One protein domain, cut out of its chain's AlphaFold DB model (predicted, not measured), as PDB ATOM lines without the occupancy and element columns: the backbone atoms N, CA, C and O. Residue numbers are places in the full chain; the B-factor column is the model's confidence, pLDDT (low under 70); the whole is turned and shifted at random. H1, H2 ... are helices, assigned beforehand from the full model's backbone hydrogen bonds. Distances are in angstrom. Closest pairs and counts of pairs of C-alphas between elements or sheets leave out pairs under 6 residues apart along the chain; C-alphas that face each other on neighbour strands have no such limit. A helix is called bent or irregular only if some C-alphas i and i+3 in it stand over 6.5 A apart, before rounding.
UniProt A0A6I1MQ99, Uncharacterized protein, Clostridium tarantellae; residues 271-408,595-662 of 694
ATOM      1  N   LYS A 271     120.399 223.990 115.122       75.06
ATOM      2  CA  LYS A 271     120.536 224.244 116.573       75.06
ATOM      3  C   LYS A 271     120.497 222.989 117.455       75.06
ATOM      4  O   LYS A 271     121.277 222.906 118.397       75.06
ATOM      5  N   GLU A 272     119.625 222.020 117.161       76.56
ATOM      6  CA  GLU A 272     119.565 220.754 117.919       76.56
ATOM      7  C   GLU A 272     120.833 219.904 117.732       76.56
ATOM      8  O   GLU A 272     121.271 219.222 118.659       76.56
ATOM      9  N   ILE A 273     121.449 219.968 116.546       80.81
ATOM     10  CA  ILE A 273     122.707 219.278 116.237       80.81
ATOM     11  C   ILE A 273     123.868 219.978 116.951       80.81
ATOM     12  O   ILE A 273     124.680 219.305 117.580       80.81
ATOM     13  N   ILE A 274     123.900 221.316 116.939       80.25
ATOM     14  CA  ILE A 274     124.902 222.117 117.655       80.25
ATOM     15  C   ILE A 274     124.875 221.809 119.162       80.25
ATOM     16  O   ILE A 274     125.924 221.555 119.746       80.25
ATOM     17  N   GLU A 275     123.699 221.753 119.799       81.00
ATOM     18  CA  GLU A 275     123.589 221.427 121.235       81.00
ATOM     19  C   GLU A 275     124.113 220.033 121.591       81.00
ATOM     20  O   GLU A 275     124.679 219.831 122.671       81.00
ATOM     21  N   LYS A 276     123.905 219.059 120.703       85.94
ATOM     22  CA  LYS A 276     124.445 217.712 120.875       85.94
ATOM     23  C   LYS A 276     125.970 217.716 120.721       85.94
ATOM     24  O   LYS A 276     126.643 217.171 121.593       85.94
ATOM     25  N   ASN A 277     126.486 218.352 119.669       84.94
ATOM     26  CA  ASN A 277     127.920 218.420 119.390       84.94
ATOM     27  C   ASN A 277     128.676 219.133 120.519       84.94
ATOM     28  O   ASN A 277     129.698 218.624 120.951       84.94
ATOM     29  N   ILE A 278     128.138 220.226 121.084       86.94
ATOM     30  CA  ILE A 278     128.742 220.905 122.249       86.94
ATOM     31  C   ILE A 278     128.966 219.915 123.398       86.94
ATOM     32  O   ILE A 278     130.064 219.845 123.936       86.94
ATOM     33  N   LYS A 279     127.956 219.109 123.757       88.88
ATOM     34  CA  LYS A 279     128.076 218.148 124.869       88.88
ATOM     35  C   LYS A 279     129.079 217.033 124.590       88.88
ATOM     36  O   LYS A 279     129.740 216.572 125.521       88.88
ATOM     37  N   GLU A 280     129.123 216.538 123.355       90.06
ATOM     38  CA  GLU A 280     130.085 215.507 122.950       90.06
ATOM     39  C   GLU A 280     131.513 216.066 123.012       90.06
ATOM     40  O   GLU A 280     132.381 215.442 123.624       90.06
ATOM     41  N   GLU A 281     131.716 217.292 122.537       89.25
ATOM     42  CA  GLU A 281     133.040 217.902 122.443       89.25
ATOM     43  C   GLU A 281     133.563 218.453 123.767       89.25
ATOM     44  O   GLU A 281     134.736 218.270 124.084       89.25
ATOM     45  N   GLU A 282     132.697 219.001 124.622       90.31
ATOM     46  CA  GLU A 282     133.050 219.328 126.009       90.31
ATOM     47  C   GLU A 282     133.524 218.091 126.778       90.31
ATOM     48  O   GLU A 282     134.479 218.166 127.557       90.31
ATOM     49  N   LYS A 283     132.880 216.940 126.549       93.38
ATOM     50  CA  LYS A 283     133.301 215.681 127.162       93.38
ATOM     51  C   LYS A 283     134.667 215.241 126.629       93.38
ATOM     52  O   LYS A 283     135.526 214.891 127.434       93.38
ATOM     53  N   THR A 284     134.885 215.303 125.316       92.19
ATOM     54  CA  THR A 284     136.185 215.001 124.694       92.19
ATOM     55  C   THR A 284     137.295 215.899 125.251       92.19
ATOM     56  O   THR A 284     138.357 215.404 125.631       92.19
ATOM     57  N   VAL A 285     137.045 217.206 125.382       93.00
ATOM     58  CA  VAL A 285     137.980 218.172 125.988       93.00
ATOM     59  C   VAL A 285     138.316 217.798 127.434       93.00
ATOM     60  O   VAL A 285     139.486 217.845 127.821       93.00
ATOM     61  N   GLU A 286     137.323 217.428 128.245       93.88
ATOM     62  CA  GLU A 286     137.540 217.020 129.639       93.88
ATOM     63  C   GLU A 286     138.346 215.713 129.738       93.88
ATOM     64  O   GLU A 286     139.285 215.620 130.536       93.88
ATOM     65  N   ASP A 287     138.037 214.723 128.900       92.75
ATOM     66  CA  ASP A 287     138.760 213.450 128.846       92.75
ATOM     67  C   ASP A 287     140.236 213.676 128.444       92.75
ATOM     68  O   ASP A 287     141.145 213.222 129.150       92.75
ATOM     69  N   LEU A 288     140.498 214.485 127.406       90.69
ATOM     70  CA  LEU A 288     141.854 214.851 126.963       90.69
ATOM     71  C   LEU A 288     142.629 215.656 128.018       90.69
ATOM     72  O   LEU A 288     143.829 215.434 128.217       90.69
ATOM     73  N   LYS A 289     141.973 216.579 128.738       92.56
ATOM     74  CA  LYS A 289     142.593 217.323 129.853       92.56
ATOM     75  C   LYS A 289     143.050 216.388 130.966       92.56
ATOM     76  O   LYS A 289     144.151 216.568 131.503       92.56
ATOM     77  N   ASN A 290     142.221 215.409 131.314       92.88
ATOM     78  CA  ASN A 290     142.542 214.421 132.336       92.88
ATOM     79  C   ASN A 290     143.674 213.488 131.882       92.88
ATOM     80  O   ASN A 290     144.615 213.271 132.651       92.88
ATOM     81  N   GLU A 291     143.660 213.030 130.631       89.94
ATOM     82  CA  GLU A 291     144.741 212.225 130.051       89.94
ATOM     83  C   GLU A 291     146.083 212.977 130.062       89.94
ATOM     84  O   GLU A 291     147.076 212.476 130.595       89.94
ATOM     85  N   LEU A 292     146.110 214.222 129.573       89.56
ATOM     86  CA  LEU A 292     147.306 215.072 129.580       89.56
ATOM     87  C   LEU A 292     147.858 215.296 130.993       89.56
ATOM     88  O   LEU A 292     149.075 215.369 131.194       89.56
ATOM     89  N   LYS A 293     146.976 215.443 131.985       91.88
ATOM     90  CA  LYS A 293     147.366 215.613 133.388       91.88
ATOM     91  C   LYS A 293     148.017 214.346 133.948       91.88
ATOM     92  O   LYS A 293     149.049 214.455 134.614       91.88
ATOM     93  N   GLU A 294     147.453 213.173 133.671       91.38
ATOM     94  CA  GLU A 294     148.031 211.894 134.098       91.38
ATOM     95  C   GLU A 294     149.348 211.594 133.369       91.38
ATOM     96  O   GLU A 294     150.327 211.254 134.037       91.38
ATOM     97  N   LYS A 295     149.440 211.848 132.053       89.50
ATOM     98  CA  LYS A 295     150.699 211.745 131.290       89.50
ATOM     99  C   LYS A 295     151.792 212.621 131.906       89.50
ATOM    100  O   LYS A 295     152.856 212.116 132.248       89.50
ATOM    101  N   LYS A 296     151.530 213.906 132.178       90.31
ATOM    102  CA  LYS A 296     152.507 214.801 132.845       90.31
ATOM    103  C   LYS A 296     152.995 214.253 134.189       90.31
ATOM    104  O   LYS A 296     154.191 214.276 134.474       90.31
ATOM    105  N   LYS A 297     152.079 213.751 135.017       92.38
ATOM    106  CA  LYS A 297     152.408 213.169 136.325       92.38
ATOM    107  C   LYS A 297     153.235 211.888 136.191       92.38
ATOM    108  O   LYS A 297     154.125 211.650 137.009       92.38
ATOM    109  N   HIS A 298     152.957 211.078 135.173       90.75
ATOM    110  CA  HIS A 298     153.742 209.892 134.837       90.75
ATOM    111  C   HIS A 298     155.181 210.263 134.462       90.75
ATOM    112  O   HIS A 298     156.113 209.772 135.102       90.75
ATOM    113  N   ILE A 299     155.361 211.241 133.565       90.38
ATOM    114  CA  ILE A 299     156.677 211.788 133.180       90.38
ATOM    115  C   ILE A 299     157.467 212.231 134.414       90.38
ATOM    116  O   ILE A 299     158.613 211.826 134.611       90.38
ATOM    117  N   GLU A 300     156.856 213.020 135.300       92.06
ATOM    118  CA  GLU A 300     157.518 213.476 136.527       92.06
ATOM    119  C   GLU A 300     158.009 212.324 137.414       92.06
ATOM    120  O   GLU A 300     159.042 212.444 138.085       92.06
ATOM    121  N   ASN A 301     157.259 211.223 137.477       93.38
ATOM    122  CA  ASN A 301     157.624 210.056 138.274       93.38
ATOM    123  C   ASN A 301     158.767 209.270 137.632       93.38
ATOM    124  O   ASN A 301     159.687 208.859 138.348       93.38
ATOM    125  N   LEU A 302     158.744 209.110 136.311       92.31
ATOM    126  CA  LEU A 302     159.814 208.461 135.564       92.31
ATOM    127  C   LEU A 302     161.129 209.244 135.666       92.31
ATOM    128  O   LEU A 302     162.150 208.669 136.043       92.31
ATOM    129  N   VAL A 303     161.094 210.570 135.500       92.44
ATOM    130  CA  VAL A 303     162.272 211.438 135.688       92.44
ATOM    131  C   VAL A 303     162.827 211.317 137.109       92.44
ATOM    132  O   VAL A 303     164.032 211.155 137.304       92.44
ATOM    133  N   LYS A 304     161.964 211.332 138.137       94.50
ATOM    134  CA  LYS A 304     162.402 211.117 139.532       94.50
ATOM    135  C   LYS A 304     163.081 209.759 139.714       94.50
ATOM    136  O   LYS A 304     164.025 209.665 140.500       94.50
ATOM    137  N   LYS A 305     162.598 208.710 139.045       94.94
ATOM    138  CA  LYS A 305     163.169 207.358 139.110       94.94
ATOM    139  C   LYS A 305     164.546 207.309 138.438       94.94
ATOM    140  O   LYS A 305     165.480 206.826 139.077       94.94
ATOM    141  N   ALA A 306     164.678 207.867 137.236       93.62
ATOM    142  CA  ALA A 306     165.941 207.953 136.500       93.62
ATOM    143  C   ALA A 306     167.013 208.711 137.304       93.62
ATOM    144  O   ALA A 306     168.097 208.191 137.567       93.62
ATOM    145  N   LEU A 307     166.672 209.892 137.835       93.56
ATOM    146  CA  LEU A 307     167.597 210.685 138.656       93.56
ATOM    147  C   LEU A 307     168.001 209.967 139.949       93.56
ATOM    148  O   LEU A 307     169.161 210.026 140.348       93.56
ATOM    149  N   ARG A 308     167.077 209.260 140.615       95.38
ATOM    150  CA  ARG A 308     167.412 208.451 141.802       95.38
ATOM    151  C   ARG A 308     168.392 207.330 141.470       95.38
ATOM    152  O   ARG A 308     169.297 207.078 142.259       95.38
ATOM    153  N   LYS A 309     168.219 206.666 140.327       95.06
ATOM    154  CA  LYS A 309     169.131 205.613 139.871       95.06
ATOM    155  C   LYS A 309     170.510 206.186 139.545       95.06
ATOM    156  O   LYS A 309     171.495 205.645 140.032       95.06
ATOM    157  N   ALA A 310     170.579 207.319 138.846       93.06
ATOM    158  CA  ALA A 310     171.831 208.030 138.586       93.06
ATOM    159  C   ALA A 310     172.570 208.411 139.888       93.06
ATOM    160  O   ALA A 310     173.757 208.128 140.029       93.06
ATOM    161  N   LYS A 311     171.854 208.957 140.883       94.50
ATOM    162  CA  LYS A 311     172.424 209.268 142.210       94.50
ATOM    163  C   LYS A 311     172.992 208.038 142.920       94.50
ATOM    164  O   LYS A 311     174.055 208.110 143.518       94.50
ATOM    165  N   LYS A 312     172.310 206.898 142.825       95.56
ATOM    166  CA  LYS A 312     172.796 205.653 143.422       95.56
ATOM    167  C   LYS A 312     174.067 205.141 142.735       95.56
ATOM    168  O   LYS A 312     174.973 204.655 143.400       95.56
ATOM    169  N   VAL A 313     174.150 205.263 141.409       93.81
ATOM    170  CA  VAL A 313     175.340 204.852 140.649       93.81
ATOM    171  C   VAL A 313     176.554 205.681 141.055       93.81
ATOM    172  O   VAL A 313     177.618 205.107 141.276       93.81
ATOM    173  N   ILE A 314     176.414 207.008 141.166       92.62
ATOM    174  CA  ILE A 314     177.547 207.851 141.563       92.62
ATOM    175  C   ILE A 314     178.011 207.525 142.987       92.62
ATOM    176  O   ILE A 314     179.212 207.372 143.187       92.62
ATOM    177  N   GLU A 315     177.086 207.279 143.921       93.62
ATOM    178  CA  GLU A 315     177.400 206.823 145.283       93.62
ATOM    179  C   GLU A 315     178.203 205.510 145.273       93.62
ATOM    180  O   GLU A 315     179.269 205.426 145.879       93.62
ATOM    181  N   GLU A 316     177.737 204.495 144.536       94.75
ATOM    182  CA  GLU A 316     178.416 203.194 144.426       94.75
ATOM    183  C   GLU A 316     179.816 203.322 143.803       94.75
ATOM    184  O   GLU A 316     180.768 202.678 144.252       94.75
ATOM    185  N   LYS A 317     179.970 204.162 142.771       93.25
ATOM    186  CA  LYS A 317     181.273 204.420 142.144       93.25
ATOM    187  C   LYS A 317     182.209 205.184 143.074       93.25
ATOM    188  O   LYS A 317     183.402 204.888 143.082       93.25
ATOM    189  N   ASN A 318     181.684 206.128 143.849       92.69
ATOM    190  CA  ASN A 318     182.471 206.907 144.793       92.69
ATOM    191  C   ASN A 318     183.025 206.028 145.923       92.69
ATOM    192  O   ASN A 318     184.209 206.100 146.249       92.69
ATOM    193  N   GLU A 319     182.204 205.122 146.461       94.00
ATOM    194  CA  GLU A 319     182.657 204.153 147.466       94.00
ATOM    195  C   GLU A 319     183.716 203.190 146.905       94.00
ATOM    196  O   GLU A 319     184.733 202.954 147.557       94.00
ATOM    197  N   ALA A 320     183.572 202.725 145.659       93.44
ATOM    198  CA  ALA A 320     184.607 201.916 145.008       93.44
ATOM    199  C   ALA A 320     185.943 202.675 144.847       93.44
ATOM    200  O   ALA A 320     187.016 202.097 145.020       93.44
ATOM    201  N   LEU A 321     185.906 203.983 144.556       93.44
ATOM    202  CA  LEU A 321     187.117 204.813 144.520       93.44
ATOM    203  C   LEU A 321     187.759 204.935 145.908       93.44
ATOM    204  O   LEU A 321     188.980 204.815 146.025       93.44
ATOM    205  N   LYS A 322     186.960 205.102 146.969       94.31
ATOM    206  CA  LYS A 322     187.457 205.109 148.357       94.31
ATOM    207  C   LYS A 322     188.118 203.783 148.740       94.31
ATOM    208  O   LYS A 322     189.125 203.790 149.453       94.31
ATOM    209  N   GLU A 323     187.584 202.653 148.283       93.38
ATOM    210  CA  GLU A 323     188.203 201.336 148.470       93.38
ATOM    211  C   GLU A 323     189.555 201.238 147.756       93.38
ATOM    212  O   GLU A 323     190.546 200.904 148.409       93.38
ATOM    213  N   ASN A 324     189.633 201.636 146.482       89.81
ATOM    214  CA  ASN A 324     190.886 201.653 145.719       89.81
ATOM    215  C   ASN A 324     191.957 202.525 146.394       89.81
ATOM    216  O   ASN A 324     193.087 202.078 146.581       89.81
ATOM    217  N   ILE A 325     191.589 203.717 146.877       90.25
ATOM    218  CA  ILE A 325     192.494 204.593 147.639       90.25
ATOM    219  C   ILE A 325     193.047 203.875 148.874       90.25
ATOM    220  O   ILE A 325     194.231 203.986 149.185       90.25
ATOM    221  N   ASN A 326     192.208 203.133 149.603       90.56
ATOM    222  CA  ASN A 326     192.679 202.373 150.759       90.56
ATOM    223  C   ASN A 326     193.675 201.278 150.359       90.56
ATOM    224  O   ASN A 326     194.587 200.990 151.136       90.56
ATOM    225  N   GLU A 327     193.504 200.645 149.201       88.44
ATOM    226  CA  GLU A 327     194.448 199.654 148.684       88.44
ATOM    227  C   GLU A 327     195.764 200.289 148.239       88.44
ATOM    228  O   GLU A 327     196.831 199.791 148.604       88.44
ATOM    229  N   ASP A 328     195.712 201.417 147.540       85.81
ATOM    230  CA  ASP A 328     196.903 202.135 147.089       85.81
ATOM    231  C   ASP A 328     197.712 202.674 148.269       85.81
ATOM    232  O   ASP A 328     198.917 202.437 148.364       85.81
ATOM    233  N   LEU A 329     197.046 203.249 149.274       87.12
ATOM    234  CA  LEU A 329     197.710 203.677 150.505       87.12
ATOM    235  C   LEU A 329     198.343 202.514 151.278       87.12
ATOM    236  O   LEU A 329     199.315 202.729 152.003       87.12
ATOM    237  N   LYS A 330     197.853 201.272 151.166       86.12
ATOM    238  CA  LYS A 330     198.522 200.118 151.802       86.12
ATOM    239  C   LYS A 330     199.879 199.822 151.166       86.12
ATOM    240  O   LYS A 330     200.767 199.373 151.888       86.12
ATOM    241  N   LYS A 331     200.061 200.108 149.872       84.06
ATOM    242  CA  LYS A 331     201.319 199.864 149.143       84.06
ATOM    243  C   LYS A 331     202.463 200.768 149.630       84.06
ATOM    244  O   LYS A 331     203.621 200.364 149.587       84.06
ATOM    245  N   ILE A 332     202.149 201.943 150.179       82.81
ATOM    246  CA  ILE A 332     203.139 202.905 150.692       82.81
ATOM    247  C   ILE A 332     203.671 202.455 152.065       82.81
ATOM    248  O   ILE A 332     203.167 202.871 153.096       82.81
ATOM    249  N   ASN A 333     204.649 201.565 152.155       80.75
ATOM    250  CA  ASN A 333     205.107 201.012 153.444       80.75
ATOM    251  C   ASN A 333     206.512 201.452 153.890       80.75
ATOM    252  O   ASN A 333     206.982 200.965 154.913       80.75
ATOM    253  N   SER A 334     207.173 202.355 153.160       77.38
ATOM    254  CA  SER A 334     208.520 202.834 153.493       77.38
ATOM    255  C   SER A 334     208.735 204.296 153.089       77.38
ATOM    256  O   SER A 334     207.996 204.859 152.279       77.38
ATOM    257  N   GLN A 335     209.797 204.908 153.608       73.69
ATOM    258  CA  GLN A 335     210.292 206.213 153.173       73.69
ATOM    259  C   GLN A 335     210.671 206.215 151.686       73.69
ATOM    260  O   GLN A 335     210.564 207.248 151.025       73.69
ATOM    261  N   PHE A 336     211.140 205.082 151.155       66.31
ATOM    262  CA  PHE A 336     211.516 204.963 149.749       66.31
ATOM    263  C   PHE A 336     210.295 205.048 148.832       66.31
ATOM    264  O   PHE A 336     210.327 205.802 147.864       66.31
ATOM    265  N   THR A 337     209.209 204.341 149.167       66.12
ATOM    266  CA  THR A 337     207.964 204.398 148.386       66.12
ATOM    267  C   THR A 337     207.320 205.785 148.455       66.12
ATOM    268  O   THR A 337     206.979 206.343 147.423       66.12
ATOM    269  N   LEU A 338     207.333 206.446 149.619       70.12
ATOM    270  CA  LEU A 338     206.855 207.834 149.755       70.12
ATOM    271  C   LEU A 338     207.539 208.863 148.833       70.12
ATOM    272  O   LEU A 338     206.924 209.870 148.501       70.12
ATOM    273  N   LYS A 339     208.812 208.668 148.456       63.25
ATOM    274  CA  LYS A 339     209.598 209.652 147.681       63.25
ATOM    275  C   LYS A 339     209.471 209.505 146.159       63.25
ATOM    276  O   LYS A 339     210.024 210.333 145.442       63.25
ATOM    277  N   LEU A 340     208.794 208.471 145.657       55.69
ATOM    278  CA  LEU A 340     208.758 208.120 144.230       55.69
ATOM    279  C   LEU A 340     207.624 208.784 143.413       55.69
ATOM    280  O   LEU A 340     207.324 208.305 142.330       55.69
ATOM    281  N   ASN A 341     207.064 209.918 143.859       55.84
ATOM    282  CA  ASN A 341     205.902 210.614 143.257       55.84
ATOM    283  C   ASN A 341     204.529 209.917 143.427       55.84
ATOM    284  O   ASN A 341     203.567 210.313 142.770       55.84
ATOM    285  N   ASP A 342     204.395 208.967 144.362       61.31
ATOM    286  CA  ASP A 342     203.157 208.190 144.579       61.31
ATOM    287  C   ASP A 342     201.891 209.059 144.783       61.31
ATOM    288  O   ASP A 342     200.798 208.668 144.378       61.31
ATOM    289  N   PHE A 343     201.998 210.248 145.388       71.62
ATOM    290  CA  PHE A 343     200.823 211.083 145.676       71.62
ATOM    291  C   PHE A 343     200.269 211.816 144.448       71.62
ATOM    292  O   PHE A 343     199.050 211.841 144.264       71.62
ATOM    293  N   SER A 344     201.134 212.354 143.584       72.38
ATOM    294  CA  SER A 344     200.712 212.991 142.329       72.38
ATOM    295  C   SER A 344     200.069 211.979 141.381       72.38
ATOM    296  O   SER A 344     199.036 212.270 140.776       72.38
ATOM    297  N   ASP A 345     200.638 210.776 141.291       78.44
ATOM    298  CA  ASP A 345     200.079 209.697 140.474       78.44
ATOM    299  C   ASP A 345     198.719 209.244 141.027       78.44
ATOM    300  O   ASP A 345     197.759 209.086 140.271       78.44
ATOM    301  N   MET A 346     198.583 209.145 142.355       81.12
ATOM    302  CA  MET A 346     197.288 208.899 142.994       81.12
ATOM    303  C   MET A 346     196.261 210.001 142.697       81.12
ATOM    304  O   MET A 346     195.110 209.679 142.411       81.12
ATOM    305  N   ASN A 347     196.642 211.283 142.752       83.94
ATOM    306  CA  ASN A 347     195.735 212.390 142.415       83.94
ATOM    307  C   ASN A 347     195.200 212.249 140.989       83.94
ATOM    308  O   ASN A 347     193.997 212.387 140.762       83.94
ATOM    309  N   TYR A 348     196.084 211.921 140.048       83.44
ATOM    310  CA  TYR A 348     195.720 211.707 138.654       83.44
ATOM    311  C   TYR A 348     194.787 210.500 138.466       83.44
ATOM    312  O   TYR A 348     193.763 210.610 137.788       83.44
ATOM    313  N   GLU A 349     195.074 209.363 139.101       84.25
ATOM    314  CA  GLU A 349     194.212 208.176 139.014       84.25
ATOM    315  C   GLU A 349     192.832 208.401 139.649       84.25
ATOM    316  O   GLU A 349     191.818 207.934 139.122       84.25
ATOM    317  N   ILE A 350     192.758 209.168 140.740       87.00
ATOM    318  CA  ILE A 350     191.487 209.551 141.368       87.00
ATOM    319  C   ILE A 350     190.698 210.488 140.454       87.00
ATOM    320  O   ILE A 350     189.500 210.274 140.269       87.00
ATOM    321  N   GLU A 351     191.351 211.470 139.831       85.75
ATOM    322  CA  GLU A 351     190.727 212.358 138.844       85.75
ATOM    323  C   GLU A 351     190.142 211.560 137.667       85.75
ATOM    324  O   GLU A 351     188.972 211.727 137.301       85.75
ATOM    325  N   LEU A 352     190.921 210.634 137.095       85.44
ATOM    326  CA  LEU A 352     190.441 209.721 136.054       85.44
ATOM    327  C   LEU A 352     189.281 208.853 136.555       85.44
ATOM    328  O   LEU A 352     188.320 208.611 135.818       85.44
ATOM    329  N   GLY A 353     189.354 208.396 137.803       86.94
ATOM    330  CA  GLY A 353     188.300 207.658 138.486       86.94
ATOM    331  C   GLY A 353     186.990 208.441 138.565       86.94
ATOM    332  O   GLY A 353     185.950 207.921 138.155       86.94
ATOM    333  N   MET A 354     187.040 209.700 139.005       89.44
ATOM    334  CA  MET A 354     185.885 210.606 139.053       89.44
ATOM    335  C   MET A 354     185.293 210.828 137.658       89.44
ATOM    336  O   MET A 354     184.082 210.696 137.473       89.44
ATOM    337  N   LYS A 355     186.134 211.062 136.642       86.88
ATOM    338  CA  LYS A 355     185.695 211.207 135.240       86.88
ATOM    339  C   LYS A 355     184.966 209.962 134.736       86.88
ATOM    340  O   LYS A 355     183.892 210.061 134.141       86.88
ATOM    341  N   ARG A 356     185.500 208.768 135.010       86.81
ATOM    342  CA  ARG A 356     184.849 207.492 134.661       86.81
ATOM    343  C   ARG A 356     183.537 207.287 135.420       86.81
ATOM    344  O   ARG A 356     182.574 206.782 134.834       86.81
ATOM    345  N   ALA A 357     183.491 207.665 136.697       89.69
ATOM    346  CA  ALA A 357     182.294 207.580 137.527       89.69
ATOM    347  C   ALA A 357     181.177 208.476 136.978       89.69
ATOM    348  O   ALA A 357     180.068 207.993 136.749       89.69
ATOM    349  N   TRP A 358     181.492 209.737 136.664       89.50
ATOM    350  CA  TRP A 358     180.554 210.666 136.037       89.50
ATOM    351  C   TRP A 358     180.053 210.152 134.687       89.50
ATOM    352  O   TRP A 358     178.845 210.036 134.501       89.50
ATOM    353  N   ASN A 359     180.950 209.742 133.786       85.06
ATOM    354  CA  ASN A 359     180.567 209.215 132.472       85.06
ATOM    355  C   ASN A 359     179.642 207.991 132.576       85.06
ATOM    356  O   ASN A 359     178.698 207.850 131.803       85.06
ATOM    357  N   SER A 360     179.874 207.112 133.554       85.81
ATOM    358  CA  SER A 360     179.003 205.953 133.789       85.81
ATOM    359  C   SER A 360     177.608 206.375 134.259       85.81
ATOM    360  O   SER A 360     176.606 205.864 133.759       85.81
ATOM    361  N   THR A 361     177.541 207.313 135.206       88.88
ATOM    362  CA  THR A 361     176.286 207.877 135.722       88.88
ATOM    363  C   THR A 361     175.497 208.581 134.624       88.88
ATOM    364  O   THR A 361     174.295 208.355 134.486       88.88
ATOM    365  N   LYS A 362     176.190 209.377 133.809       85.56
ATOM    366  CA  LYS A 362     175.667 210.055 132.627       85.56
ATOM    367  C   LYS A 362     175.026 209.074 131.645       85.56
ATOM    368  O   LYS A 362     173.843 209.213 131.362       85.56
ATOM    369  N   ASN A 363     175.752 208.043 131.215       84.56
ATOM    370  CA  ASN A 363     175.237 207.064 130.251       84.56
ATOM    371  C   ASN A 363     173.980 206.344 130.766       84.56
ATOM    372  O   ASN A 363     173.076 206.020 130.001       84.56
ATOM    373  N   ILE A 364     173.915 206.059 132.072       88.50
ATOM    374  CA  ILE A 364     172.732 205.434 132.677       88.50
ATOM    375  C   ILE A 364     171.551 206.403 132.690       88.50
ATOM    376  O   ILE A 364     170.439 205.990 132.376       88.50
ATOM    377  N   LEU A 365     171.787 207.669 133.038       89.19
ATOM    378  CA  LEU A 365     170.748 208.691 133.008       89.19
ATOM    379  C   LEU A 365     170.215 208.904 131.587       89.19
ATOM    380  O   LEU A 365     169.006 208.971 131.413       89.19
ATOM    381  N   GLU A 366     171.095 208.980 130.590       84.56
ATOM    382  CA  GLU A 366     170.720 209.101 129.176       84.56
ATOM    383  C   GLU A 366     169.840 207.939 128.727       84.56
ATOM    384  O   GLU A 366     168.742 208.172 128.237       84.56
ATOM    385  N   ASN A 367     170.275 206.698 128.966       85.00
ATOM    386  CA  ASN A 367     169.495 205.516 128.597       85.00
ATOM    387  C   ASN A 367     168.120 205.507 129.274       85.00
ATOM    388  O   ASN A 367     167.114 205.286 128.606       85.00
ATOM    389  N   ASP A 368     168.069 205.784 130.581       88.81
ATOM    390  CA  ASP A 368     166.805 205.816 131.316       88.81
ATOM    391  C   ASP A 368     165.882 206.920 130.780       88.81
ATOM    392  O   ASP A 368     164.679 206.714 130.713       88.81
ATOM    393  N   LEU A 369     166.408 208.087 130.395       86.75
ATOM    394  CA  LEU A 369     165.595 209.164 129.823       86.75
ATOM    395  C   LEU A 369     165.151 208.868 128.387       86.75
ATOM    396  O   LEU A 369     164.036 209.240 128.037       86.75
ATOM    397  N   THR A 370     165.961 208.183 127.579       83.06
ATOM    398  CA  THR A 370     165.540 207.698 126.256       83.06
ATOM    399  C   THR A 370     164.385 206.705 126.385       83.06
ATOM    400  O   THR A 370     163.386 206.868 125.695       83.06
ATOM    401  N   GLU A 371     164.444 205.763 127.335       83.31
ATOM    402  CA  GLU A 371     163.316 204.853 127.611       83.31
ATOM    403  C   GLU A 371     162.036 205.620 127.984       83.31
ATOM    404  O   GLU A 371     160.939 205.230 127.594       83.31
ATOM    405  N   VAL A 372     162.165 206.736 128.713       85.88
ATOM    406  CA  VAL A 372     161.023 207.608 129.023       85.88
ATOM    407  C   VAL A 372     160.437 208.231 127.758       85.88
ATOM    408  O   VAL A 372     159.219 208.298 127.640       85.88
ATOM    409  N   ILE A 373     161.268 208.682 126.816       80.44
ATOM    410  CA  ILE A 373     160.795 209.257 125.546       80.44
ATOM    411  C   ILE A 373     160.053 208.202 124.726       80.44
ATOM    412  O   ILE A 373     158.946 208.479 124.265       80.44
ATOM    413  N   ASP A 374     160.627 207.002 124.616       79.06
ATOM    414  CA  ASP A 374     160.035 205.869 123.898       79.06
ATOM    415  C   ASP A 374     158.674 205.452 124.490       79.06
ATOM    416  O   ASP A 374     157.820 204.931 123.778       79.06
ATOM    417  N   GLU A 375     158.446 205.686 125.788       80.75
ATOM    418  CA  GLU A 375     157.164 205.413 126.452       80.75
ATOM    419  C   GLU A 375     156.105 206.511 126.215       80.75
ATOM    420  O   GLU A 375     154.909 206.247 126.346       80.75
ATOM    421  N   ILE A 376     156.511 207.748 125.904       77.19
ATOM    422  CA  ILE A 376     155.604 208.910 125.810       77.19
ATOM    423  C   ILE A 376     155.239 209.256 124.364       77.19
ATOM    424  O   ILE A 376     154.147 209.776 124.128       77.19
ATOM    425  N   VAL A 377     156.164 209.073 123.423       68.56
ATOM    426  CA  VAL A 377     156.042 209.598 122.060       68.56
ATOM    427  C   VAL A 377     155.630 208.498 121.086       68.56
ATOM    428  O   VAL A 377     156.382 207.557 120.861       68.56
ATOM    429  N   ASP A 378     154.476 208.676 120.441       60.62
ATOM    430  CA  ASP A 378     153.976 207.753 119.411       60.62
ATOM    431  C   ASP A 378     154.576 208.017 118.005       60.62
ATOM    432  O   ASP A 378     154.528 207.143 117.140       60.62
ATOM    433  N   GLU A 379     155.155 209.204 117.760       55.94
ATOM    434  CA  GLU A 379     155.683 209.634 116.450       55.94
ATOM    435  C   GLU A 379     157.206 209.899 116.461       55.94
ATOM    436  O   GLU A 379     157.703 210.778 117.168       55.94
ATOM    437  N   GLU A 380     157.962 209.184 115.615       52.44
ATOM    438  CA  GLU A 380     159.441 209.187 115.598       52.44
ATOM    439  C   GLU A 380     160.102 210.562 115.331       52.44
ATOM    440  O   GLU A 380     161.264 210.767 115.700       52.44
ATOM    441  N   GLU A 381     159.403 211.512 114.699       48.75
ATOM    442  CA  GLU A 381     159.960 212.819 114.302       48.75
ATOM    443  C   GLU A 381     160.240 213.749 115.501       48.75
ATOM    444  O   GLU A 381     161.235 214.477 115.498       48.75
ATOM    445  N   ASN A 382     159.439 213.670 116.574       54.97
ATOM    446  CA  ASN A 382     159.592 214.510 117.775       54.97
ATOM    447  C   ASN A 382     160.607 213.956 118.792       54.97
ATOM    448  O   ASN A 382     161.144 214.709 119.609       54.97
ATOM    449  N   ILE A 383     160.917 212.658 118.723       61.16
ATOM    450  CA  ILE A 383     161.832 211.966 119.647       61.16
ATOM    451  C   ILE A 383     163.235 212.586 119.589       61.16
ATOM    452  O   ILE A 383     163.830 212.908 120.616       61.16
ATOM    453  N   LYS A 384     163.748 212.836 118.378       60.03
ATOM    454  CA  LYS A 384     165.147 213.243 118.157       60.03
ATOM    455  C   LYS A 384     165.474 214.673 118.607       60.03
ATOM    456  O   LYS A 384     166.621 214.938 118.971       60.03
ATOM    457  N   ASP A 385     164.513 215.599 118.564       65.06
ATOM    458  CA  ASP A 385     164.702 216.974 119.065       65.06
ATOM    459  C   ASP A 385     164.753 216.997 120.599       65.06
ATOM    460  O   ASP A 385     165.614 217.641 121.205       65.06
ATOM    461  N   ILE A 386     163.876 216.214 121.229       68.62
ATOM    462  CA  ILE A 386     163.804 216.063 122.684       68.62
ATOM    463  C   ILE A 386     165.058 215.362 123.205       68.62
ATOM    464  O   ILE A 386     165.678 215.858 124.149       68.62
ATOM    465  N   GLU A 387     165.490 214.278 122.554       67.75
ATOM    466  CA  GLU A 387     166.767 213.622 122.848       67.75
ATOM    467  C   GLU A 387     167.930 214.614 122.769       67.75
ATOM    468  O   GLU A 387     168.697 214.723 123.721       67.75
ATOM    469  N   GLY A 388     168.039 215.399 121.689       64.44
ATOM    470  CA  GLY A 388     169.114 216.385 121.520       64.44
ATOM    471  C   GLY A 388     169.151 217.451 122.625       64.44
ATOM    472  O   GLY A 388     170.225 217.799 123.128       64.44
ATOM    473  N   LYS A 389     167.982 217.937 123.060       69.62
ATOM    474  CA  LYS A 389     167.864 218.878 124.188       69.62
ATOM    475  C   LYS A 389     168.291 218.239 125.511       69.62
ATOM    476  O   LYS A 389     169.037 218.868 126.260       69.62
ATOM    477  N   LEU A 390     167.857 217.009 125.795       72.44
ATOM    478  CA  LEU A 390     168.227 216.266 127.012       72.44
ATOM    479  C   LEU A 390     169.722 215.996 127.085       72.44
ATOM    480  O   LEU A 390     170.366 216.276 128.093       72.44
ATOM    481  N   ILE A 391     170.263 215.533 125.976       67.25
ATOM    482  CA  ILE A 391     171.675 215.273 125.784       67.25
ATOM    483  C   ILE A 391     172.506 216.550 126.028       67.25
ATOM    484  O   ILE A 391     173.456 216.539 126.807       67.25
ATOM    485  N   THR A 392     172.084 217.698 125.486       64.75
ATOM    486  CA  THR A 392     172.755 218.990 125.722       64.75
ATOM    487  C   THR A 392     172.800 219.366 127.211       64.75
ATOM    488  O   THR A 392     173.805 219.887 127.695       64.75
ATOM    489  N   ILE A 393     171.731 219.095 127.965       66.19
ATOM    490  CA  ILE A 393     171.659 219.377 129.410       66.19
ATOM    491  C   ILE A 393     172.651 218.516 130.181       66.19
ATOM    492  O   ILE A 393     173.349 219.008 131.066       66.19
ATOM    493  N   ILE A 394     172.692 217.232 129.845       67.56
ATOM    494  CA  ILE A 394     173.535 216.247 130.513       67.56
ATOM    495  C   ILE A 394     175.014 216.506 130.178       67.56
ATOM    496  O   ILE A 394     175.871 216.383 131.054       67.56
ATOM    497  N   ASN A 395     175.309 216.956 128.955       64.31
ATOM    498  CA  ASN A 395     176.676 217.113 128.444       64.31
ATOM    499  C   ASN A 395     177.330 218.439 128.763       64.31
ATOM    500  O   ASN A 395     178.549 218.488 128.899       64.31
ATOM    501  N   ASN A 396     176.535 219.482 128.972       62.03
ATOM    502  CA  ASN A 396     177.009 220.701 129.621       62.03
ATOM    503  C   ASN A 396     177.216 220.506 131.139       62.03
ATOM    504  O   ASN A 396     177.493 221.470 131.853       62.03
ATOM    505  N   GLY A 397     177.024 219.283 131.645       62.00
ATOM    506  CA  GLY A 397     177.181 218.930 133.046       62.00
ATOM    507  C   GLY A 397     178.628 218.822 133.518       62.00
ATOM    508  O   GLY A 397     179.559 218.767 132.724       62.00
ATOM    509  N   LEU A 398     178.758 218.815 134.849       62.12
ATOM    510  CA  LEU A 398     179.975 218.815 135.672       62.12
ATOM    511  C   LEU A 398     181.320 218.799 134.934       62.12
ATOM    512  O   LEU A 398     181.797 217.761 134.476       62.12
ATOM    513  N   ASN A 399     181.986 219.954 134.953       65.44
ATOM    514  CA  ASN A 399     183.399 220.035 134.632       65.44
ATOM    515  C   ASN A 399     184.214 219.523 135.829       65.44
ATOM    516  O   ASN A 399     184.230 220.152 136.885       65.44
ATOM    517  N   ILE A 400     184.858 218.367 135.676       70.19
ATOM    518  CA  ILE A 400     185.771 217.832 136.689       70.19
ATOM    519  C   ILE A 400     187.126 218.491 136.455       70.19
ATOM    520  O   ILE A 400     187.880 218.088 135.564       70.19
ATOM    521  N   GLU A 401     187.395 219.539 137.229       65.62
ATOM    522  CA  GLU A 401     188.674 220.241 137.210       65.62
ATOM    523  C   GLU A 401     189.814 219.347 137.710       65.62
ATOM    524  O   GLU A 401     189.608 218.334 138.385       65.62
ATOM    525  N   LYS A 402     191.043 219.741 137.366       71.75
ATOM    526  CA  LYS A 402     192.249 219.052 137.813       71.75
ATOM    527  C   LYS A 402     192.324 219.073 139.340       71.75
ATOM    528  O   LYS A 402     192.308 220.147 139.944       71.75
ATOM    529  N   LEU A 403     192.476 217.901 139.957       73.25
ATOM    530  CA  LEU A 403     192.687 217.808 141.399       73.25
ATOM    531  C   LEU A 403     194.078 218.324 141.753       73.25
ATOM    532  O   LEU A 403     195.092 217.743 141.370       73.25
ATOM    533  N   ASN A 404     194.113 219.416 142.509       71.19
ATOM    534  CA  ASN A 404     195.344 219.986 143.033       71.19
ATOM    535  C   ASN A 404     195.301 219.905 144.561       71.19
ATOM    536  O   ASN A 404     194.907 220.853 145.236       71.19
ATOM    537  N   LEU A 405     195.603 218.717 145.088       78.94
ATOM    538  CA  LEU A 405     195.547 218.438 146.519       78.94
ATOM    539  C   LEU A 405     196.926 218.577 147.152       78.94
ATOM    540  O   LEU A 405     197.911 218.071 146.615       78.94
ATOM    541  N   ASP A 406     196.968 219.216 148.319       74.00
ATOM    542  CA  ASP A 406     198.199 219.374 149.087       74.00
ATOM    543  C   ASP A 406     198.736 218.013 149.547       74.00
ATOM    544  O   ASP A 406     198.053 217.234 150.227       74.00
ATOM    545  N   GLU A 407     199.997 217.748 149.220       76.25
ATOM    546  CA  GLU A 407     200.707 216.572 149.706       76.25
ATOM    547  C   GLU A 407     200.960 216.678 151.222       76.25
ATOM    548  O   GLU A 407     201.195 217.766 151.764       76.25
ATOM    549  N   PRO A 408     200.913 215.555 151.963       79.44
ATOM    550  CA  PRO A 408     201.212 215.583 153.383       79.44
ATOM    551  C   PRO A 408     202.692 215.915 153.598       79.44
ATOM    552  O   PRO A 408     203.574 215.215 153.116       79.44
ATOM    553  N   ILE A 595     205.363 207.556 161.310       88.38
ATOM    554  CA  ILE A 595     205.397 208.723 160.411       88.38
ATOM    555  C   ILE A 595     204.559 208.452 159.155       88.38
ATOM    556  O   ILE A 595     203.676 209.242 158.806       88.38
ATOM    557  N   ILE A 596     204.782 207.303 158.514       87.06
ATOM    558  CA  ILE A 596     204.059 206.878 157.310       87.06
ATOM    559  C   ILE A 596     202.559 206.771 157.590       87.06
ATOM    560  O   ILE A 596     201.739 207.253 156.810       87.06
ATOM    561  N   THR A 597     202.179 206.168 158.716       89.44
ATOM    562  CA  THR A 597     200.771 205.998 159.099       89.44
ATOM    563  C   THR A 597     200.071 207.342 159.293       89.44
ATOM    564  O   THR A 597     198.937 207.521 158.838       89.44
ATOM    565  N   VAL A 598     200.733 208.310 159.932       89.00
ATOM    566  CA  VAL A 598     200.194 209.669 160.100       89.00
ATOM    567  C   VAL A 598     200.018 210.355 158.742       89.00
ATOM    568  O   VAL A 598     198.936 210.887 158.477       89.00
ATOM    569  N   ALA A 599     201.025 210.286 157.866       87.44
ATOM    570  CA  ALA A 599     200.974 210.878 156.528       87.44
ATOM    571  C   ALA A 599     199.832 210.292 155.681       87.44
ATOM    572  O   ALA A 599     198.999 211.042 155.165       87.44
ATOM    573  N   LYS A 600     199.709 208.957 155.629       87.75
ATOM    574  CA  LYS A 600     198.608 208.258 154.940       87.75
ATOM    575  C   LYS A 600     197.244 208.691 155.439       87.75
ATOM    576  O   LYS A 600     196.354 208.957 154.642       87.75
ATOM    577  N   ASN A 601     197.061 208.743 156.757       89.31
ATOM    578  CA  ASN A 601     195.775 209.101 157.346       89.31
ATOM    579  C   ASN A 601     195.399 210.554 157.054       89.31
ATOM    580  O   ASN A 601     194.221 210.840 156.842       89.31
ATOM    581  N   LYS A 602     196.378 211.467 157.028       88.88
ATOM    582  CA  LYS A 602     196.159 212.862 156.633       88.88
ATOM    583  C   LYS A 602     195.746 212.941 155.164       88.88
ATOM    584  O   LYS A 602     194.705 213.519 154.874       88.88
ATOM    585  N   TYR A 603     196.495 212.295 154.273       89.19
ATOM    586  CA  TYR A 603     196.208 212.316 152.840       89.19
ATOM    587  C   TYR A 603     194.875 211.648 152.491       89.19
ATOM    588  O   TYR A 603     194.060 212.220 151.778       89.19
ATOM    589  N   LYS A 604     194.586 210.491 153.100       90.62
ATOM    590  CA  LYS A 604     193.300 209.795 152.977       90.62
ATOM    591  C   LYS A 604     192.116 210.716 153.253       90.62
ATOM    592  O   LYS A 604     191.134 210.665 152.524       90.62
ATOM    593  N   ARG A 605     192.189 211.537 154.309       90.75
ATOM    594  CA  ARG A 605     191.113 212.485 154.636       90.75
ATOM    595  C   ARG A 605     190.914 213.500 153.518       90.75
ATOM    596  O   ARG A 605     189.778 213.707 153.129       90.75
ATOM    597  N   VAL A 606     191.998 214.075 152.997       89.94
ATOM    598  CA  VAL A 606     191.943 215.053 151.899       89.94
ATOM    599  C   VAL A 606     191.298 214.435 150.654       89.94
ATOM    600  O   VAL A 606     190.349 214.999 150.116       89.94
ATOM    601  N   LEU A 607     191.739 213.238 150.250       89.75
ATOM    602  CA  LEU A 607     191.162 212.520 149.109       89.75
ATOM    603  C   LEU A 607     189.674 212.200 149.312       89.75
ATOM    604  O   LEU A 607     188.871 212.352 148.396       89.75
ATOM    605  N   PHE A 608     189.300 211.747 150.512       93.25
ATOM    606  CA  PHE A 608     187.915 211.391 150.820       93.25
ATOM    607  C   PHE A 608     187.014 212.624 150.821       93.25
ATOM    608  O   PHE A 608     185.919 212.550 150.279       93.25
ATOM    609  N   THR A 609     187.488 213.756 151.345       92.25
ATOM    610  CA  THR A 609     186.765 215.028 151.266       92.25
ATOM    611  C   THR A 609     186.530 215.446 149.817       92.25
ATOM    612  O   THR A 609     185.400 215.763 149.471       92.25
ATOM    613  N   ALA A 610     187.543 215.364 148.949       90.50
ATOM    614  CA  ALA A 610     187.367 215.694 147.533       90.50
ATOM    615  C   ALA A 610     186.354 214.768 146.827       90.50
ATOM    616  O   ALA A 610     185.564 215.214 145.999       90.50
ATOM    617  N   LEU A 611     186.348 213.477 147.172       92.62
ATOM    618  CA  LEU A 611     185.363 212.510 146.678       92.62
ATOM    619  C   LEU A 611     183.946 212.775 147.205       92.62
ATOM    620  O   LEU A 611     182.979 212.611 146.461       92.62
ATOM    621  N   ASP A 612     183.804 213.182 148.463       91.94
ATOM    622  CA  ASP A 612     182.511 213.552 149.045       91.94
ATOM    623  C   ASP A 612     181.966 214.842 148.401       91.94
ATOM    624  O   ASP A 612     180.798 214.886 148.019       91.94
ATOM    625  N   GLU A 613     182.817 215.850 148.186       90.94
ATOM    626  CA  GLU A 613     182.461 217.081 147.463       90.94
ATOM    627  C   GLU A 613     182.050 216.792 146.013       90.94
ATOM    628  O   GLU A 613     181.069 217.348 145.515       90.94
ATOM    629  N   PHE A 614     182.763 215.898 145.326       90.12
ATOM    630  CA  PHE A 614     182.414 215.457 143.976       90.12
ATOM    631  C   PHE A 614     181.025 214.793 143.919       90.12
ATOM    632  O   PHE A 614     180.209 215.126 143.049       90.12
ATOM    633  N   ASP A 615     180.727 213.886 144.851       89.88
ATOM    634  CA  ASP A 615     179.420 213.227 144.950       89.88
ATOM    635  C   ASP A 615     178.296 214.228 145.265       89.88
ATOM    636  O   ASP A 615     177.250 214.227 144.605       89.88
ATOM    637  N   GLU A 616     178.523 215.145 146.208       90.44
ATOM    638  CA  GLU A 616     177.559 216.186 146.569       90.44
ATOM    639  C   GLU A 616     177.273 217.132 145.394       90.44
ATOM    640  O   GLU A 616     176.108 217.340 145.034       90.44
ATOM    641  N   ASN A 617     178.315 217.629 144.722       87.44
ATOM    642  CA  ASN A 617     178.182 218.482 143.540       87.44
ATOM    643  C   ASN A 617     177.421 217.774 142.408       87.44
ATOM    644  O   ASN A 617     176.582 218.387 141.740       87.44
ATOM    645  N   THR A 618     177.642 216.467 142.232       87.31
ATOM    646  CA  THR A 618     176.894 215.645 141.268       87.31
ATOM    647  C   THR A 618     175.420 215.555 141.623       87.31
ATOM    648  O   THR A 618     174.556 215.755 140.764       87.31
ATOM    649  N   LYS A 619     175.091 215.326 142.892       89.12
ATOM    650  CA  LYS A 619     173.696 215.273 143.347       89.12
ATOM    651  C   LYS A 619     172.988 216.617 143.189       89.12
ATOM    652  O   LYS A 619     171.850 216.627 142.715       89.12
ATOM    653  N   ILE A 620     173.659 217.723 143.518       86.31
ATOM    654  CA  ILE A 620     173.145 219.090 143.335       86.31
ATOM    655  C   ILE A 620     172.881 219.370 141.855       86.31
ATOM    656  O   ILE A 620     171.807 219.861 141.505       86.31
ATOM    657  N   PHE A 621     173.818 219.017 140.971       84.88
ATOM    658  CA  PHE A 621     173.636 219.159 139.527       84.88
ATOM    659  C   PHE A 621     172.389 218.408 139.038       84.88
ATOM    660  O   PHE A 621     171.555 218.980 138.329       84.88
ATOM    661  N   LEU A 622     172.224 217.147 139.448       87.25
ATOM    662  CA  LEU A 622     171.068 216.328 139.073       87.25
ATOM    663  C   LEU A 622     169.744 216.919 139.591       87.25
ATOM    664  O   LEU A 622     168.740 216.902 138.876       87.25
ATOM    665  N   ASP A 623     169.725 217.470 140.806       87.12
ATOM    666  CA  ASP A 623     168.531 218.112 141.371       87.12
ATOM    667  C   ASP A 623     168.177 219.428 140.675       87.12
ATOM    668  O   ASP A 623     167.007 219.653 140.352       87.12
ATOM    669  N   ASN A 624     169.170 220.270 140.387       82.69
ATOM    670  CA  ASN A 624     168.970 221.552 139.708       82.69
ATOM    671  C   ASN A 624     168.420 221.366 138.287       82.69
ATOM    672  O   ASN A 624     167.577 222.144 137.838       82.69
ATOM    673  N   ASN A 625     168.843 220.304 137.598       82.31
ATOM    674  CA  ASN A 625     168.401 220.019 136.235       82.31
ATOM    675  C   ASN A 625     167.084 219.243 136.154       82.31
ATOM    676  O   ASN A 625     166.485 219.187 135.082       82.31
ATOM    677  N   LYS A 626     166.567 218.708 137.267       87.62
ATOM    678  CA  LYS A 626     165.310 217.946 137.291       87.62
ATOM    679  C   LYS A 626     164.152 218.690 136.629       87.62
ATOM    680  O   LYS A 626     163.461 218.123 135.791       87.62
ATOM    681  N   ASN A 627     163.922 219.948 137.007       81.31
ATOM    682  CA  ASN A 627     162.794 220.721 136.476       81.31
ATOM    683  C   ASN A 627     162.949 220.992 134.976       81.31
ATOM    684  O   ASN A 627     161.957 221.017 134.252       81.31
ATOM    685  N   PHE A 628     164.185 221.181 134.515       79.81
ATOM    686  CA  PHE A 628     164.474 221.435 133.112       79.81
ATOM    687  C   PHE A 628     164.309 220.163 132.268       79.81
ATOM    688  O   PHE A 628     163.599 220.203 131.268       79.81
ATOM    689  N   ILE A 629     164.828 219.021 132.737       84.19
ATOM    690  CA  ILE A 629     164.621 217.693 132.128       84.19
ATOM    691  C   ILE A 629     163.124 217.379 132.016       84.19
ATOM    692  O   ILE A 629     162.639 217.046 130.937       84.19
ATOM    693  N   THR A 630     162.367 217.553 133.106       87.44
ATOM    694  CA  THR A 630     160.909 217.359 133.096       87.44
ATOM    695  C   THR A 630     160.231 218.271 132.077       87.44
ATOM    696  O   THR A 630     159.340 217.830 131.356       87.44
ATOM    697  N   LYS A 631     160.637 219.545 131.996       82.06
ATOM    698  CA  LYS A 631     160.050 220.500 131.052       82.06
ATOM    699  C   LYS A 631     160.292 220.078 129.604       82.06
ATOM    700  O   LYS A 631     159.338 220.101 128.835       82.06
ATOM    701  N   VAL A 632     161.517 219.672 129.267       82.06
ATOM    702  CA  VAL A 632     161.881 219.184 127.928       82.06
ATOM    703  C   VAL A 632     161.072 217.941 127.563       82.06
ATOM    704  O   VAL A 632     160.481 217.897 126.493       82.06
ATOM    705  N   LEU A 633     160.934 216.976 128.474       84.25
ATOM    706  CA  LEU A 633     160.103 215.791 128.226       84.25
ATOM    707  C   LEU A 633     158.611 216.123 128.078       84.25
ATOM    708  O   LEU A 633     157.916 215.475 127.311       84.25
ATOM    709  N   ILE A 634     158.095 217.157 128.747       84.88
ATOM    710  CA  ILE A 634     156.704 217.619 128.563       84.88
ATOM    711  C   ILE A 634     156.483 218.283 127.184       84.88
ATOM    712  O   ILE A 634     155.331 218.453 126.765       84.88
ATOM    713  N   GLU A 635     157.541 218.653 126.455       81.06
ATOM    714  CA  GLU A 635     157.431 219.084 125.050       81.06
ATOM    715  C   GLU A 635     157.029 217.923 124.127       81.06
ATOM    716  O   GLU A 635     156.372 218.172 123.121       81.06
ATOM    717  N   ALA A 636     157.278 216.664 124.517       77.19
ATOM    718  CA  ALA A 636     156.762 215.477 123.821       77.19
ATOM    719  C   ALA A 636     155.236 215.495 123.672       77.19
ATOM    720  O   ALA A 636     154.688 215.012 122.691       77.19
ATOM    721  N   LEU A 637     154.544 216.107 124.636       81.88
ATOM    722  CA  LEU A 637     153.086 216.185 124.670       81.88
ATOM    723  C   LEU A 637     152.530 217.335 123.811       81.88
ATOM    724  O   LEU A 637     151.402 217.771 124.038       81.88
ATOM    725  N   ASN A 638     153.313 217.920 122.898       77.56
ATOM    726  CA  ASN A 638     152.851 219.042 122.077       77.56
ATOM    727  C   ASN A 638     151.733 218.644 121.109       77.56
ATOM    728  O   ASN A 638     150.802 219.426 120.941       77.56
ATOM    729  N   GLU A 639     151.765 217.432 120.558       75.12
ATOM    730  CA  GLU A 639     150.698 216.954 119.675       75.12
ATOM    731  C   GLU A 639     149.390 216.724 120.447       75.12
ATOM    732  O   GLU A 639     148.332 217.209 120.049       75.12
ATOM    733  N   ASP A 640     149.465 216.112 121.632       82.69
ATOM    734  CA  ASP A 640     148.315 215.980 122.537       82.69
ATOM    735  C   ASP A 640     147.737 217.353 122.937       82.69
ATOM    736  O   ASP A 640     146.519 217.530 123.008       82.69
ATOM    737  N   LYS A 641     148.597 218.360 123.165       84.19
ATOM    738  CA  LYS A 641     148.151 219.744 123.414       84.19
ATOM    739  C   LYS A 641     147.472 220.352 122.189       84.19
ATOM    740  O   LYS A 641     146.491 221.068 122.368       84.19
ATOM    741  N   ARG A 642     147.979 220.097 120.981       81.25
ATOM    742  CA  ARG A 642     147.395 220.602 119.732       81.25
ATOM    743  C   ARG A 642     146.011 220.001 119.498       81.25
ATOM    744  O   ARG A 642     145.075 220.746 119.229       81.25
ATOM    745  N   LYS A 643     145.858 218.687 119.696       84.25
ATOM    746  CA  LYS A 643     144.554 218.003 119.655       84.25
ATOM    747  C   LYS A 643     143.570 218.616 120.647       84.25
ATOM    748  O   LYS A 643     142.456 218.953 120.267       84.25
ATOM    749  N   LEU A 644     143.992 218.837 121.895       89.00
ATOM    750  CA  LEU A 644     143.157 219.511 122.892       89.00
ATOM    751  C   LEU A 644     142.736 220.919 122.437       89.00
ATOM    752  O   LEU A 644     141.563 221.259 122.554       89.00
ATOM    753  N   GLN A 645     143.669 221.723 121.915       87.06
ATOM    754  CA  GLN A 645     143.373 223.078 121.432       87.06
ATOM    755  C   GLN A 645     142.351 223.082 120.293       87.06
ATOM    756  O   GLN A 645     141.448 223.911 120.311       87.06
ATOM    757  N   LEU A 646     142.455 222.146 119.344       84.12
ATOM    758  CA  LEU A 646     141.494 222.015 118.245       84.12
ATOM    759  C   LEU A 646     140.073 221.763 118.768       84.12
ATOM    760  O   LEU A 646     139.147 222.466 118.371       84.12
ATOM    761  N   HIS A 647     139.907 220.836 119.714       88.69
ATOM    762  CA  HIS A 647     138.599 220.564 120.320       88.69
ATOM    763  C   HIS A 647     138.085 221.738 121.174       88.69
ATOM    764  O   HIS A 647     136.889 222.025 121.178       88.69
ATOM    765  N   GLU A 648     138.963 222.460 121.882       88.94
ATOM    766  CA  GLU A 648     138.578 223.683 122.606       88.94
ATOM    767  C   GLU A 648     138.098 224.791 121.653       88.94
ATOM    768  O   GLU A 648     137.125 225.489 121.955       88.94
ATOM    769  N   GLU A 649     138.747 224.942 120.497       85.25
ATOM    770  CA  GLU A 649     138.300 225.862 119.451       85.25
ATOM    771  C   GLU A 649     136.973 225.424 118.826       85.25
ATOM    772  O   GLU A 649     136.116 226.275 118.591       85.25
ATOM    773  N   GLU A 650     136.763 224.129 118.589       84.62
ATOM    774  CA  GLU A 650     135.499 223.591 118.068       84.62
ATOM    775  C   GLU A 650     134.335 223.872 119.030       84.62
ATOM    776  O   GLU A 650     133.315 224.430 118.620       84.62
ATOM    777  N   VAL A 651     134.522 223.640 120.335       88.25
ATOM    778  CA  VAL A 651     133.547 224.026 121.373       88.25
ATOM    779  C   VAL A 651     133.228 225.523 121.303       88.25
ATOM    780  O   VAL A 651     132.056 225.913 121.321       88.25
ATOM    781  N   TYR A 652     134.249 226.379 121.195       87.69
ATOM    782  CA  TYR A 652     134.052 227.824 121.063       87.69
ATOM    783  C   TYR A 652     133.239 228.184 119.812       87.69
ATOM    784  O   TYR A 652     132.300 228.981 119.898       87.69
ATOM    785  N   ASN A 653     133.564 227.585 118.664       84.19
ATOM    786  CA  ASN A 653     132.877 227.838 117.397       84.19
ATOM    787  C   ASN A 653     131.413 227.407 117.460       84.19
ATOM    788  O   ASN A 653     130.539 228.156 117.024       84.19
ATOM    789  N   LEU A 654     131.128 226.251 118.056       85.69
ATOM    790  CA  LEU A 654     129.766 225.757 118.248       85.69
ATOM    791  C   LEU A 654     128.948 226.685 119.159       85.69
ATOM    792  O   LEU A 654     127.807 227.018 118.831       85.69
ATOM    793  N   TYR A 655     129.528 227.184 120.257       87.25
ATOM    794  CA  TYR A 655     128.878 228.194 121.102       87.25
ATOM    795  C   TYR A 655     128.634 229.511 120.360       87.25
ATOM    796  O   TYR A 655     127.559 230.108 120.485       87.25
ATOM    797  N   TYR A 656     129.608 229.964 119.573       85.44
ATOM    798  CA  TYR A 656     129.469 231.164 118.756       85.44
ATOM    799  C   TYR A 656     128.360 231.011 117.707       85.44
ATOM    800  O   TYR A 656     127.523 231.906 117.566       85.44
ATOM    801  N   ALA A 657     128.295 229.861 117.033       83.62
ATOM    802  CA  ALA A 657     127.241 229.517 116.082       83.62
ATOM    803  C   ALA A 657     125.858 229.478 116.745       83.62
ATOM    804  O   ALA A 657     124.892 230.014 116.206       83.62
ATOM    805  N   GLN A 658     125.759 228.912 117.951       84.25
ATOM    806  CA  GLN A 658     124.505 228.853 118.705       84.25
ATOM    807  C   GLN A 658     123.980 230.248 119.094       84.25
ATOM    808  O   GLN A 658     122.763 230.476 119.088       84.25
ATOM    809  N   ALA A 659     124.886 231.165 119.452       85.19
ATOM    810  CA  ALA A 659     124.569 232.506 119.947       85.19
ATOM    811  C   ALA A 659     124.364 233.556 118.838       85.19
ATOM    812  O   ALA A 659     123.692 234.565 119.068       85.19
ATOM    813  N   SER A 660     124.934 233.337 117.653       85.38
ATOM    814  CA  SER A 660     124.922 234.301 116.550       85.38
ATOM    815  C   SER A 660     123.627 234.262 115.737       85.38
ATOM    816  O   SER A 660     122.971 233.232 115.592       85.38
ATOM    817  N   SER A 661     123.243 235.408 115.171       84.12
ATOM    818  CA  SER A 661     122.131 235.470 114.217       84.12
ATOM    819  C   SER A 661     122.533 234.875 112.859       84.12
ATOM    820  O   SER A 661     123.689 235.048 112.461       84.12
ATOM    821  N   PRO A 662     121.592 234.300 112.085       80.81
ATOM    822  CA  PRO A 662     121.876 233.726 110.764       80.81
ATOM    823  C   PRO A 662     122.623 234.676 109.814       80.81
ATOM    824  O   PRO A 662     123.557 234.268 109.138       80.81
TER     825      PRO A 662
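Overview. This is residues 271 to 408 and 595 to 662 of the 694 residues of an uncharacterized protein of Clostridium tarantellae (UniProt A0A6I1MQ99). This is a long, thin rod of helices: H1 and the bent H5 run nearly side by side, while H3 and H4 fold as a hairpin against them along part of the length. The printed part, 206 residues with five named helices, H1 to H5, is all helix and extended, with radius of gyration of the C-alphas 27.5 A and spans of 101 by 24 by 23 A.

Along the chain. Find C-alpha 271 at (120.536, 224.244, 116.573); H1, residues 271 to 331, runs 90.4 A. H2 is residues 335 to 338, H3 342 to 376, H4 380 to 395. H5, residues 595 to 659, assigned as one helix by hydrogen bonds, is bent: C-alphas 636 and 639 are 7.5 A apart. Its arms are H5a, residues 595 to 636, irregular with C-alphas 624 and 627 7.0 A apart, and H5b, residues 639 to 659, which ends with C-alpha 659 at (124.569, 232.506, 119.947).

Arrangement. H1, H3, H4 and H5a form an up-and-down bundle, each running against the one before. Look at Ala 310 and Thr 361, the closest C-alphas of H1 and H3, which touch at 5.3 A. H1 touches H5b with residues 271 to 292 alone, closest at the C-alphas of Ile 278 and Val 651, 5.8 A. H2 is close but not clearly touching H5a, C-alphas 335 and 596 being 7.5 A apart. Every O i to N i+4 pair is within hydrogen-bond range in H3 and H5b, but 56 of 57 in H1, 9 of 12 in H4 and 35 of 38 in H5a; H2 is too short for one.

Size, cuts and confidence. The farthest C-alphas, of Phe 336 and Pro 662, are 101.9 A apart. Residues 409 to 594 are not printed; C-alphas 408 and 595 stand 10.7 A apart across the cut. Confidence is under 70 in 29 residues, among them 377 to 389.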